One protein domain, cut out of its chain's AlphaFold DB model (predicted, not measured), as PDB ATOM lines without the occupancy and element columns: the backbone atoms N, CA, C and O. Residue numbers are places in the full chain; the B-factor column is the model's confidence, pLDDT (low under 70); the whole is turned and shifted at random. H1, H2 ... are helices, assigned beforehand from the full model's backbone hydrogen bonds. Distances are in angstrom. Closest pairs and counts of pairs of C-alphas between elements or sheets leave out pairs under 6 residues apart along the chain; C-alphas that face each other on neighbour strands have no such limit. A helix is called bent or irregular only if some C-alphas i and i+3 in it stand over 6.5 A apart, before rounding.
ATOM      1  N   GLY A  89     -27.301  14.067  26.405       55.31
ATOM      2  CA  GLY A  89     -27.479  15.514  26.567       55.31
ATOM      3  C   GLY A  89     -28.864  16.019  26.157       55.31
ATOM      4  O   GLY A  89     -29.061  17.229  26.032       55.31
ATOM      5  N   SER A  90     -29.833  15.120  25.960       56.62
ATOM      6  CA  SER A  90     -31.199  15.528  25.667       56.62
ATOM      7  C   SER A  90     -31.826  16.319  26.819       56.62
ATOM      8  O   SER A  90     -31.474  16.114  27.987       56.62
ATOM      9  N   PRO A  91     -32.817  17.183  26.529       55.47
ATOM     10  CA  PRO A  91     -33.600  17.864  27.556       55.47
ATOM     11  C   PRO A  91     -34.149  16.900  28.616       55.47
ATOM     12  O   PRO A  91     -34.159  17.221  29.799       55.47
ATOM     13  N   TYR A  92     -34.532  15.683  28.218       52.75
ATOM     14  CA  TYR A  92     -35.029  14.660  29.136       52.75
ATOM     15  C   TYR A  92     -33.948  14.160  30.110       52.75
ATOM     16  O   TYR A  92     -34.205  14.017  31.309       52.75
ATOM     17  N   GLN A  93     -32.717  13.948  29.633       59.78
ATOM     18  CA  GLN A  93     -31.585  13.614  30.503       59.78
ATOM     19  C   GLN A  93     -31.222  14.777  31.433       59.78
ATOM     20  O   GLN A  93     -31.001  14.547  32.618       59.78
ATOM     21  N   LYS A  94     -31.242  16.023  30.941       59.38
ATOM     22  CA  LYS A  94     -30.966  17.224  31.752       59.38
ATOM     23  C   LYS A  94     -32.017  17.446  32.859       59.38
ATOM     24  O   LYS A  94     -31.669  17.817  33.977       59.38
ATOM     25  N   VAL A  95     -33.301  17.173  32.593       58.59
ATOM     26  CA  VAL A  95     -34.362  17.221  33.626       58.59
ATOM     27  C   VAL A  95     -34.193  16.094  34.651       58.59
ATOM     28  O   VAL A  95     -34.313  16.333  35.852       58.59
ATOM     29  N   SER A  96     -33.918  14.866  34.196       57.31
ATOM     30  CA  SER A  96     -33.879  13.680  35.066       57.31
ATOM     31  C   SER A  96     -32.594  13.541  35.889       57.31
ATOM     32  O   SER A  96     -32.670  13.134  37.047       57.31
ATOM     33  N   ARG A  97     -31.425  13.888  35.332       60.59
ATOM     34  CA  ARG A  97     -30.128  13.840  36.034       60.59
ATOM     35  C   ARG A  97     -29.769  15.153  36.712       60.59
ATOM     36  O   ARG A  97     -29.437  15.144  37.893       60.59
ATOM     37  N   ASP A  98     -29.878  16.266  35.994       59.84
ATOM     38  CA  ASP A  98     -29.302  17.543  36.437       59.84
ATOM     39  C   ASP A  98     -30.331  18.456  37.131       59.84
ATOM     40  O   ASP A  98     -29.998  19.561  37.556       59.84
ATOM     41  N   ARG A  99     -31.588  17.996  37.273       63.50
ATOM     42  CA  ARG A  99     -32.716  18.714  37.908       63.50
ATOM     43  C   ARG A  99     -32.982  20.102  37.323       63.50
ATOM     44  O   ARG A  99     -33.461  20.996  38.025       63.50
ATOM     45  N   TRP A 100     -32.701  20.292  36.038       59.84
ATOM     46  CA  TRP A 100     -33.034  21.543  35.367       59.84
ATOM     47  C   TRP A 100     -34.559  21.717  35.324       59.84
ATOM     48  O   TRP A 100     -35.274  20.752  35.027       59.84
ATOM     49  N   PRO A 101     -35.089  22.924  35.596       67.81
ATOM     50  CA  PRO A 101     -36.513  23.178  35.447       67.81
ATOM     51  C   PRO A 101     -36.944  22.931  33.990       67.81
ATOM     52  O   PRO A 101     -36.293  23.424  33.065       67.81
ATOM     53  N   PRO A 102     -38.070  22.235  33.741       61.19
ATOM     54  CA  PRO A 102     -38.570  22.013  32.383       61.19
ATOM     55  C   PRO A 102     -38.763  23.308  31.581       61.19
ATOM     56  O   PRO A 102     -38.562  23.325  30.371       61.19
ATOM     57  N   SER A 103     -39.095  24.416  32.255       71.44
ATOM     58  CA  SER A 103     -39.252  25.738  31.640       71.44
ATOM     59  C   SER A 103     -37.963  26.287  31.027       71.44
ATOM     60  O   SER A 103     -38.032  27.033  30.055       71.44
ATOM     61  N   THR A 104     -36.796  25.920  31.561       71.88
ATOM     62  CA  THR A 104     -35.487  26.375  31.067       71.88
ATOM     63  C   THR A 104     -35.060  25.615  29.814       71.88
ATOM     64  O   THR A 104     -34.339  26.151  28.984       71.88
ATOM     65  N   LEU A 105     -35.538  24.378  29.662       65.94
ATOM     66  CA  LEU A 105     -35.204  23.489  28.548       65.94
ATOM     67  C   LEU A 105     -36.255  23.502  27.431       65.94
ATOM     68  O   LEU A 105     -35.993  23.021  26.330       65.94
ATOM     69  N   TRP A 106     -37.434  24.068  27.699       73.06
ATOM     70  CA  TRP A 106     -38.531  24.171  26.739       73.06
ATOM     71  C   TRP A 106     -38.147  24.889  25.433       73.06
ATOM     72  O   TRP A 106     -38.485  24.366  24.371       73.06
ATOM     73  N   PRO A 107     -37.405  26.017  25.446       74.56
ATOM     74  CA  PRO A 107     -36.992  26.676  24.207       74.56
ATOM     75  C   PRO A 107     -36.047  25.818  23.353       74.56
ATOM     76  O   PRO A 107     -36.237  25.730  22.142       74.56
ATOM     77  N   GLU A 108     -35.070  25.146  23.980       69.38
ATOM     78  CA  GLU A 108     -34.146  24.229  23.291       69.38
ATOM     79  C   GLU A 108     -34.908  23.049  22.673       69.38
ATOM     80  O   GLU A 108     -34.674  22.672  21.525       69.38
ATOM     81  N   TYR A 109     -35.855  22.488  23.427       69.81
ATOM     82  CA  TYR A 109     -36.698  21.387  22.980       69.81
ATOM     83  C   TYR A 109     -37.596  21.781  21.798       69.81
ATOM     84  O   TYR A 109     -37.625  21.077  20.791       69.81
ATOM     85  N   GLU A 110     -38.281  22.924  21.872       73.38
ATOM     86  CA  GLU A 110     -39.105  23.451  20.776       73.38
ATOM     87  C   GLU A 110     -38.275  23.740  19.519       73.38
ATOM     88  O   GLU A 110     -38.704  23.448  18.401       73.38
ATOM     89  N   GLN A 111     -37.059  24.267  19.679       74.56
ATOM     90  CA  GLN A 111     -36.152  24.492  18.558       74.56
ATOM     91  C   GLN A 111     -35.699  23.173  17.917       74.56
ATOM     92  O   GLN A 111     -35.713  23.053  16.689       74.56
ATOM     93  N   ALA A 112     -35.350  22.169  18.726       69.44
ATOM     94  CA  ALA A 112     -34.995  20.840  18.237       69.44
ATOM     95  C   ALA A 112     -36.169  20.176  17.499       69.44
ATOM     96  O   ALA A 112     -35.983  19.629  16.410       69.44
ATOM     97  N   LEU A 113     -37.389  20.284  18.037       72.19
ATOM     98  CA  LEU A 113     -38.598  19.793  17.380       72.19
ATOM     99  C   LEU A 113     -38.837  20.480  16.035       72.19
ATOM    100  O   LEU A 113     -39.079  19.794  15.047       72.19
ATOM    101  N   ARG A 114     -38.719  21.810  15.952       74.06
ATOM    102  CA  ARG A 114     -38.834  22.537  14.673       74.06
ATOM    103  C   ARG A 114     -37.837  22.025  13.635       74.06
ATOM    104  O   ARG A 114     -38.226  21.791  12.493       74.06
ATOM    105  N   GLY A 115     -36.584  21.808  14.039       68.50
ATOM    106  CA  GLY A 115     -35.545  21.257  13.168       68.50
ATOM    107  C   GLY A 115     -35.865  19.842  12.676       68.50
ATOM    108  O   GLY A 115     -35.721  19.555  11.488       68.50
ATOM    109  N   LEU A 116     -36.364  18.975  13.561       70.12
ATOM    110  CA  LEU A 116     -36.808  17.625  13.196       70.12
ATOM    111  C   LEU A 116     -37.979  17.657  12.213       70.12
ATOM    112  O   LEU A 116     -37.931  16.975  11.191       70.12
ATOM    113  N   ARG A 117     -39.005  18.475  12.480       77.75
ATOM    114  CA  ARG A 117     -40.169  18.609  11.593       77.75
ATOM    115  C   ARG A 117     -39.776  19.161  10.221       77.75
ATOM    116  O   ARG A 117     -40.261  18.649   9.219       77.75
ATOM    117  N   TYR A 118     -38.879  20.154  10.173       74.75
ATOM    118  CA  TYR A 118     -38.314  20.671   8.921       74.75
ATOM    119  C   TYR A 118     -37.645  19.559   8.115       74.75
ATOM    120  O   TYR A 118     -37.975  19.352   6.952       74.75
ATOM    121  N   ARG A 119     -36.742  18.807   8.749       72.56
ATOM    122  CA  ARG A 119     -36.022  17.734   8.069       72.56
ATOM    123  C   ARG A 119     -36.978  16.665   7.545       72.56
ATOM    124  O   ARG A 119     -36.903  16.319   6.376       72.56
ATOM    125  N   LEU A 120     -37.903  16.191   8.380       73.12
ATOM    126  CA  LEU A 120     -38.869  15.159   7.995       73.12
ATOM    127  C   LEU A 120     -39.714  15.572   6.790       73.12
ATOM    128  O   LEU A 120     -39.871  14.780   5.864       73.12
ATOM    129  N   ILE A 121     -40.241  16.798   6.782       78.50
ATOM    130  CA  ILE A 121     -41.087  17.239   5.675       78.50
ATOM    131  C   ILE A 121     -40.278  17.470   4.394       78.50
ATOM    132  O   ILE A 121     -40.750  17.131   3.315       78.50
ATOM    133  N   THR A 122     -39.051  17.990   4.491       76.00
ATOM    134  CA  THR A 122     -38.181  18.197   3.324       76.00
ATOM    135  C   THR A 122     -37.756  16.876   2.689       76.00
ATOM    136  O   THR A 122     -37.829  16.748   1.471       76.00
ATOM    137  N   GLU A 123     -37.379  15.882   3.493       75.12
ATOM    138  CA  GLU A 123     -37.052  14.536   3.004       75.12
ATOM    139  C   GLU A 123     -38.284  13.871   2.370       75.12
ATOM    140  O   GLU A 123     -38.185  13.259   1.310       75.12
ATOM    141  N   ALA A 124     -39.473  14.049   2.958       73.44
ATOM    142  CA  ALA A 124     -40.717  13.537   2.385       73.44
ATOM    143  C   ALA A 124     -41.063  14.198   1.037       73.44
ATOM    144  O   ALA A 124     -41.494  13.509   0.117       73.44
ATOM    145  N   ILE A 125     -40.839  15.509   0.892       77.25
ATOM    146  CA  ILE A 125     -41.001  16.222  -0.387       77.25
ATOM    147  C   ILE A 125     -40.015  15.685  -1.429       77.25
ATOM    148  O   ILE A 125     -40.402  15.436  -2.566       77.25
ATOM    149  N   GLN A 126     -38.749  15.486  -1.048       74.88
ATOM    150  CA  GLN A 126     -37.741  14.918  -1.946       74.88
ATOM    151  C   GLN A 126     -38.115  13.498  -2.388       74.88
ATOM    152  O   GLN A 126     -37.988  13.176  -3.567       74.88
ATOM    153  N   ALA A 127     -38.617  12.674  -1.467       68.38
ATOM    154  CA  ALA A 127     -39.054  11.312  -1.756       68.38
ATOM    155  C   ALA A 127     -40.311  11.258  -2.639       68.38
ATOM    156  O   ALA A 127     -40.443  10.337  -3.441       68.38
ATOM    157  N   ALA A 128     -41.216  12.233  -2.517       70.44
ATOM    158  CA  ALA A 128     -42.417  12.318  -3.345       70.44
ATOM    159  C   ALA A 128     -42.109  12.642  -4.819       70.44
ATOM    160  O   ALA A 128     -42.961  12.429  -5.674       70.44
ATOM    161  N   GLY A 129     -40.918  13.169  -5.133       66.69
ATOM    162  CA  GLY A 129     -40.487  13.481  -6.502       66.69
ATOM    163  C   GLY A 129     -41.188  14.686  -7.146       66.69
ATOM    164  O   GLY A 129     -40.644  15.278  -8.076       66.69
ATOM    165  N   GLU A 130     -42.342  15.102  -6.622       70.12
ATOM    166  CA  GLU A 130     -43.089  16.287  -7.040       70.12
ATOM    167  C   GLU A 130     -43.115  17.350  -5.936       70.12
ATOM    168  O   GLU A 130     -43.427  17.077  -4.775       70.12
ATOM    169  N   LEU A 131     -42.812  18.600  -6.304       74.62
ATOM    170  CA  LEU A 131     -42.921  19.720  -5.374       74.62
ATOM    171  C   LEU A 131     -44.392  20.145  -5.215       74.62
ATOM    172  O   LEU A 131     -45.025  20.515  -6.210       74.62
ATOM    173  N   PRO A 132     -44.925  20.216  -3.980       73.38
ATOM    174  CA  PRO A 132     -46.226  20.827  -3.735       73.38
ATOM    175  C   PRO A 132     -46.236  22.285  -4.207       73.38
ATOM    176  O   PRO A 132     -45.274  23.023  -3.969       73.38
ATOM    177  N   ARG A 133     -47.348  22.730  -4.806       74.25
ATOM    178  CA  ARG A 133     -47.507  24.118  -5.292       74.25
ATOM    179  C   ARG A 133     -47.219  25.158  -4.202       74.25
ATOM    180  O   ARG A 133     -46.566  26.157  -4.476       74.25
ATOM    181  N   ASP A 134     -47.611  24.859  -2.964       80.69
ATOM    182  CA  ASP A 134     -47.400  25.716  -1.794       80.69
ATOM    183  C   ASP A 134     -46.284  25.195  -0.870       80.69
ATOM    184  O   ASP A 134     -46.383  25.281   0.357       80.69
ATOM    185  N   HIS A 135     -45.199  24.664  -1.447       79.56
ATOM    186  CA  HIS A 135     -44.036  24.124  -0.729       79.56
ATOM    187  C   HIS A 135     -43.607  24.983   0.475       79.56
ATOM    188  O   HIS A 135     -43.472  24.482   1.591       79.56
ATOM    189  N   GLY A 136     -43.427  26.295   0.276       82.44
ATOM    190  CA  GLY A 136     -42.978  27.198   1.342       82.44
ATOM    191  C   GLY A 136     -43.957  27.276   2.517       82.44
ATOM    192  O   GLY A 136     -43.545  27.229   3.677       82.44
ATOM    193  N   ALA A 137     -45.259  27.331   2.229       83.94
ATOM    194  CA  ALA A 137     -46.290  27.391   3.257       83.94
ATOM    195  C   ALA A 137     -46.444  26.044   3.981       83.94
ATOM    196  O   ALA A 137     -46.612  26.011   5.200       83.94
ATOM    197  N   LEU A 138     -46.339  24.933   3.251       82.06
ATOM    198  CA  LEU A 138     -46.408  23.580   3.797       82.06
ATOM    199  C   LEU A 138     -45.241  23.297   4.752       82.06
ATOM    200  O   LEU A 138     -45.457  22.828   5.872       82.06
ATOM    201  N   VAL A 139     -44.021  23.668   4.362       84.38
ATOM    202  CA  VAL A 139     -42.829  23.562   5.212       84.38
ATOM    203  C   VAL A 139     -42.951  24.454   6.450       84.38
ATOM    204  O   VAL A 139     -42.679  24.000   7.563       84.38
ATOM    205  N   ALA A 140     -43.409  25.700   6.293       85.56
ATOM    206  CA  ALA A 140     -43.576  26.630   7.409       85.56
ATOM    207  C   ALA A 140     -44.595  26.127   8.446       85.56
ATOM    208  O   ALA A 140     -44.307  26.135   9.643       85.56
ATOM    209  N   ARG A 141     -45.758  25.628   8.002       84.88
ATOM    210  CA  ARG A 141     -46.767  25.031   8.895       84.88
ATOM    211  C   ARG A 141     -46.233  23.780   9.587       84.88
ATOM    212  O   ARG A 141     -46.428  23.621  10.790       84.88
ATOM    213  N   SER A 142     -45.518  22.930   8.849       84.06
ATOM    214  CA  SER A 142     -44.959  21.681   9.376       84.06
ATOM    215  C   SER A 142     -43.960  21.916  10.500       84.06
ATOM    216  O   SER A 142     -43.949  21.173  11.473       84.06
ATOM    217  N   GLN A 143     -43.156  22.976  10.425       82.94
ATOM    218  CA  GLN A 143     -42.218  23.316  11.496       82.94
ATOM    219  C   GLN A 143     -42.920  23.752  12.785       82.94
ATOM    220  O   GLN A 143     -42.463  23.429  13.884       82.94
ATOM    221  N   GLN A 144     -44.025  24.489  12.661       83.81
ATOM    222  CA  GLN A 144     -44.667  25.168  13.785       83.81
ATOM    223  C   GLN A 144     -45.463  24.231  14.695       83.81
ATOM    224  O   GLN A 144     -45.596  24.532  15.880       83.81
ATOM    225  N   SER A 145     -45.984  23.112  14.184       79.50
ATOM    226  CA  SER A 145     -46.786  22.189  14.992       79.50
ATOM    227  C   SER A 145     -46.800  20.758  14.454       79.50
ATOM    228  O   SER A 145     -46.605  20.512  13.264       79.50
ATOM    229  N   ASP A 146     -47.096  19.800  15.336       73.25
ATOM    230  CA  ASP A 146     -47.297  18.396  14.950       73.25
ATOM    231  C   ASP A 146     -48.521  18.217  14.042       73.25
ATOM    232  O   ASP A 146     -48.549  17.329  13.194       73.25
ATOM    233  N   GLU A 147     -49.538  19.064  14.207       76.25
ATOM    234  CA  GLU A 147     -50.711  19.084  13.333       76.25
ATOM    235  C   GLU A 147     -50.358  19.596  11.935       76.25
ATOM    236  O   GLU A 147     -50.758  18.986  10.944       76.25
ATOM    237  N   GLY A 148     -49.527  20.638  11.850       75.62
ATOM    238  CA  GLY A 148     -48.975  21.121  10.590       75.62
ATOM    239  C   GLY A 148     -48.141  20.053   9.888       75.62
ATOM    240  O   GLY A 148     -48.297  19.863   8.685       75.62
ATOM    241  N   LEU A 149     -47.313  19.313  10.638       76.19
ATOM    242  CA  LEU A 149     -46.522  18.211  10.087       76.19
ATOM    243  C   LEU A 149     -47.422  17.081   9.569       76.19
ATOM    244  O   LEU A 149     -47.224  16.616   8.451       76.19
ATOM    245  N   ARG A 150     -48.433  16.654  10.341       75.50
ATOM    246  CA  ARG A 150     -49.388  15.623   9.892       75.50
ATOM    247  C   ARG A 150     -50.137  16.050   8.635       75.50
ATOM    248  O   ARG A 150     -50.269  15.248   7.718       75.50
ATOM    249  N   ALA A 151     -50.601  17.296   8.583       79.81
ATOM    250  CA  ALA A 151     -51.283  17.832   7.412       79.81
ATOM    251  C   ALA A 151     -50.359  17.860   6.183       79.81
ATOM    252  O   ALA A 151     -50.785  17.456   5.104       79.81
ATOM    253  N   GLY A 152     -49.097  18.269   6.355       80.06
ATOM    254  CA  GLY A 152     -48.097  18.272   5.287       80.06
ATOM    255  C   GLY A 152     -47.797  16.869   4.758       80.06
ATOM    256  O   GLY A 152     -47.820  16.655   3.551       80.06
ATOM    257  N   LEU A 153     -47.595  15.892   5.646       79.25
ATOM    258  CA  LEU A 153     -47.383  14.496   5.249       79.25
ATOM    259  C   LEU A 153     -48.613  13.900   4.544       79.25
ATOM    260  O   LEU A 153     -48.454  13.210   3.548       79.25
ATOM    261  N   ALA A 154     -49.831  14.208   5.000       80.56
ATOM    262  CA  ALA A 154     -51.065  13.763   4.343       80.56
ATOM    263  C   ALA A 154     -51.295  14.425   2.972       80.56
ATOM    264  O   ALA A 154     -51.992  13.883   2.116       80.56
ATOM    265  N   GLU A 155     -50.762  15.627   2.758       81.88
ATOM    266  CA  GLU A 155     -50.775  16.286   1.453       81.88
ATOM    267  C   GLU A 155     -49.770  15.642   0.495       81.88
ATOM    268  O   GLU A 155     -50.117  15.383  -0.654       81.88
ATOM    269  N   LEU A 156     -48.578  15.294   0.982       79.19
ATOM    270  CA  LEU A 156     -47.585  14.548   0.208       79.19
ATOM    271  C   LEU A 156     -48.050  13.134  -0.131       79.19
ATOM    272  O   LEU A 156     -47.838  12.690  -1.249       79.19
ATOM    273  N   ASP A 157     -48.736  12.459   0.787       79.06
ATOM    274  CA  ASP A 157     -49.352  11.153   0.533       79.06
ATOM    275  C   ASP A 157     -50.441  11.244  -0.547       79.06
ATOM    276  O   ASP A 157     -50.539  10.383  -1.413       79.06
ATOM    277  N   ARG A 158     -51.212  12.342  -0.584       76.19
ATOM    278  CA  ARG A 158     -52.169  12.603  -1.673       76.19
ATOM    279  C   ARG A 158     -51.495  12.848  -3.021       76.19
ATOM    280  O   ARG A 158     -52.049  12.434  -4.031       76.19
ATOM    281  N   LEU A 159     -50.344  13.519  -3.040       70.25
ATOM    282  CA  LEU A 159     -49.570  13.752  -4.265       70.25
ATOM    283  C   LEU A 159     -48.895  12.454  -4.740       70.25
ATOM    284  O   LEU A 159     -49.023  12.081  -5.900       70.25
ATOM    285  N   GLY A 160     -48.281  11.703  -3.823       61.19
ATOM    286  CA  GLY A 160     -47.679  10.398  -4.101       61.19
ATOM    287  C   GLY A 160     -48.701   9.317  -4.470       61.19
ATOM    288  O   GLY A 160     -48.418   8.471  -5.306       61.19
ATOM    289  N   GLY A 161     -49.918   9.378  -3.920       53.81
ATOM    290  CA  GLY A 161     -51.037   8.492  -4.258       53.81
ATOM    291  C   GLY A 161     -51.701   8.785  -5.610       53.81
ATOM    292  O   GLY A 161     -52.563   8.019  -6.036       53.81
ATOM    293  N   GLN A 162     -51.315   9.872  -6.290       48.00
ATOM    294  CA  GLN A 162     -51.662  10.129  -7.694       48.00
ATOM    295  C   GLN A 162     -50.601   9.595  -8.673       48.00
ATOM    296  O   GLN A 162     -50.866   9.523  -9.874       48.00
TER     297      GLN A 162
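AT A GLANCE: This is residues 89 to 162 of the 184 residues of an uncharacterized protein of Xanthomonadaceae bacterium NML91-0213 (UniProt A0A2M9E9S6). One long helix, H2, runs most of the length of a rod; beside its later part H3 and H4 pack with it as an up-and-down bundle of three helices, while the short helix H1 forms a hairpin with its first residues at the other end. H3 and H4 lie side by side along the later part of H2, and H1, at the other end of the rod, is apart from both of them. The printed part has 74 residues with four named helices, in the order H1, H2, H3, H4, and no named strand; the class is all helix. The whole is loose, with a radius of gyration of the C-alphas of 15.5 A, and spans 50 by 18 by 14 A along its three main axes.

HOW THE PARTS SIT: H2, residues 102 to 128, is the hub, touching three other helices. With residues 113 to 122 alone it touches H3, residues 135 to 144, where the closest C-alphas, of Arg 114 and Gln 143, are 4.7 A apart. These two form a helical hairpin at a shallow tilt of 28 degrees, opposite ways. With residues 117 to 128 alone H2 touches H4, residues 146 to 160, at a shallow tilt of 5 degrees, the same way; the closest C-alphas, of Ala 128 and Gly 160, are 5.7 A apart. H3 and H4 form a second hairpin at a shallow tilt of 32 degrees, opposite ways, with the closest C-alphas, of Ser 142 and Leu 149, 3.9 A apart; H4 touches H3 with residues 148 to 152 alone. H2, H3 and H4 are a bundle, up and down, each running against the one before it. H1, residues 91 to 98, touches H2 at residues 102 to 109 alone, with the C-alphas of Pro 91 and Leu 105 closest at 5.9 A; this hairpin stands at a shallow tilt of 31 degrees, opposite ways. H1 is apart from H3 and from H4. Every O i to N i+4 pair is within hydrogen-bond range in H1, H3 and H4, and 21 of 23 are in H2.

IN THESE COORDINATES: H2 begins at C-alpha 102 (-38.570, 22.013, 32.383) and measures 37.2 A from first to last C-alpha. It is irregular, with C-alphas 104 and 107 7.0 A apart, and has a kink of 29 degrees near residue 109. H3 measures 14.6 A. H4 measures 20.7 A and ends at C-alpha 160 (-47.679, 10.398, -4.101). H1, of 8 residues, begins at C-alpha 91 (-33.600, 17.864, 27.556).

THE WHOLE: The two C-alphas farthest apart, of Arg 99 and Gln 162, are 50.1 A apart. The printed part has no cut. The links from H1 to H2 and from H3 to H4 are tight, and that from H2 to H3 is short, with 6 residues. The mean pLDDT of the printed part is 71.9; 24 residues are under 70, among them residues 89 to 102 and 160 to 162.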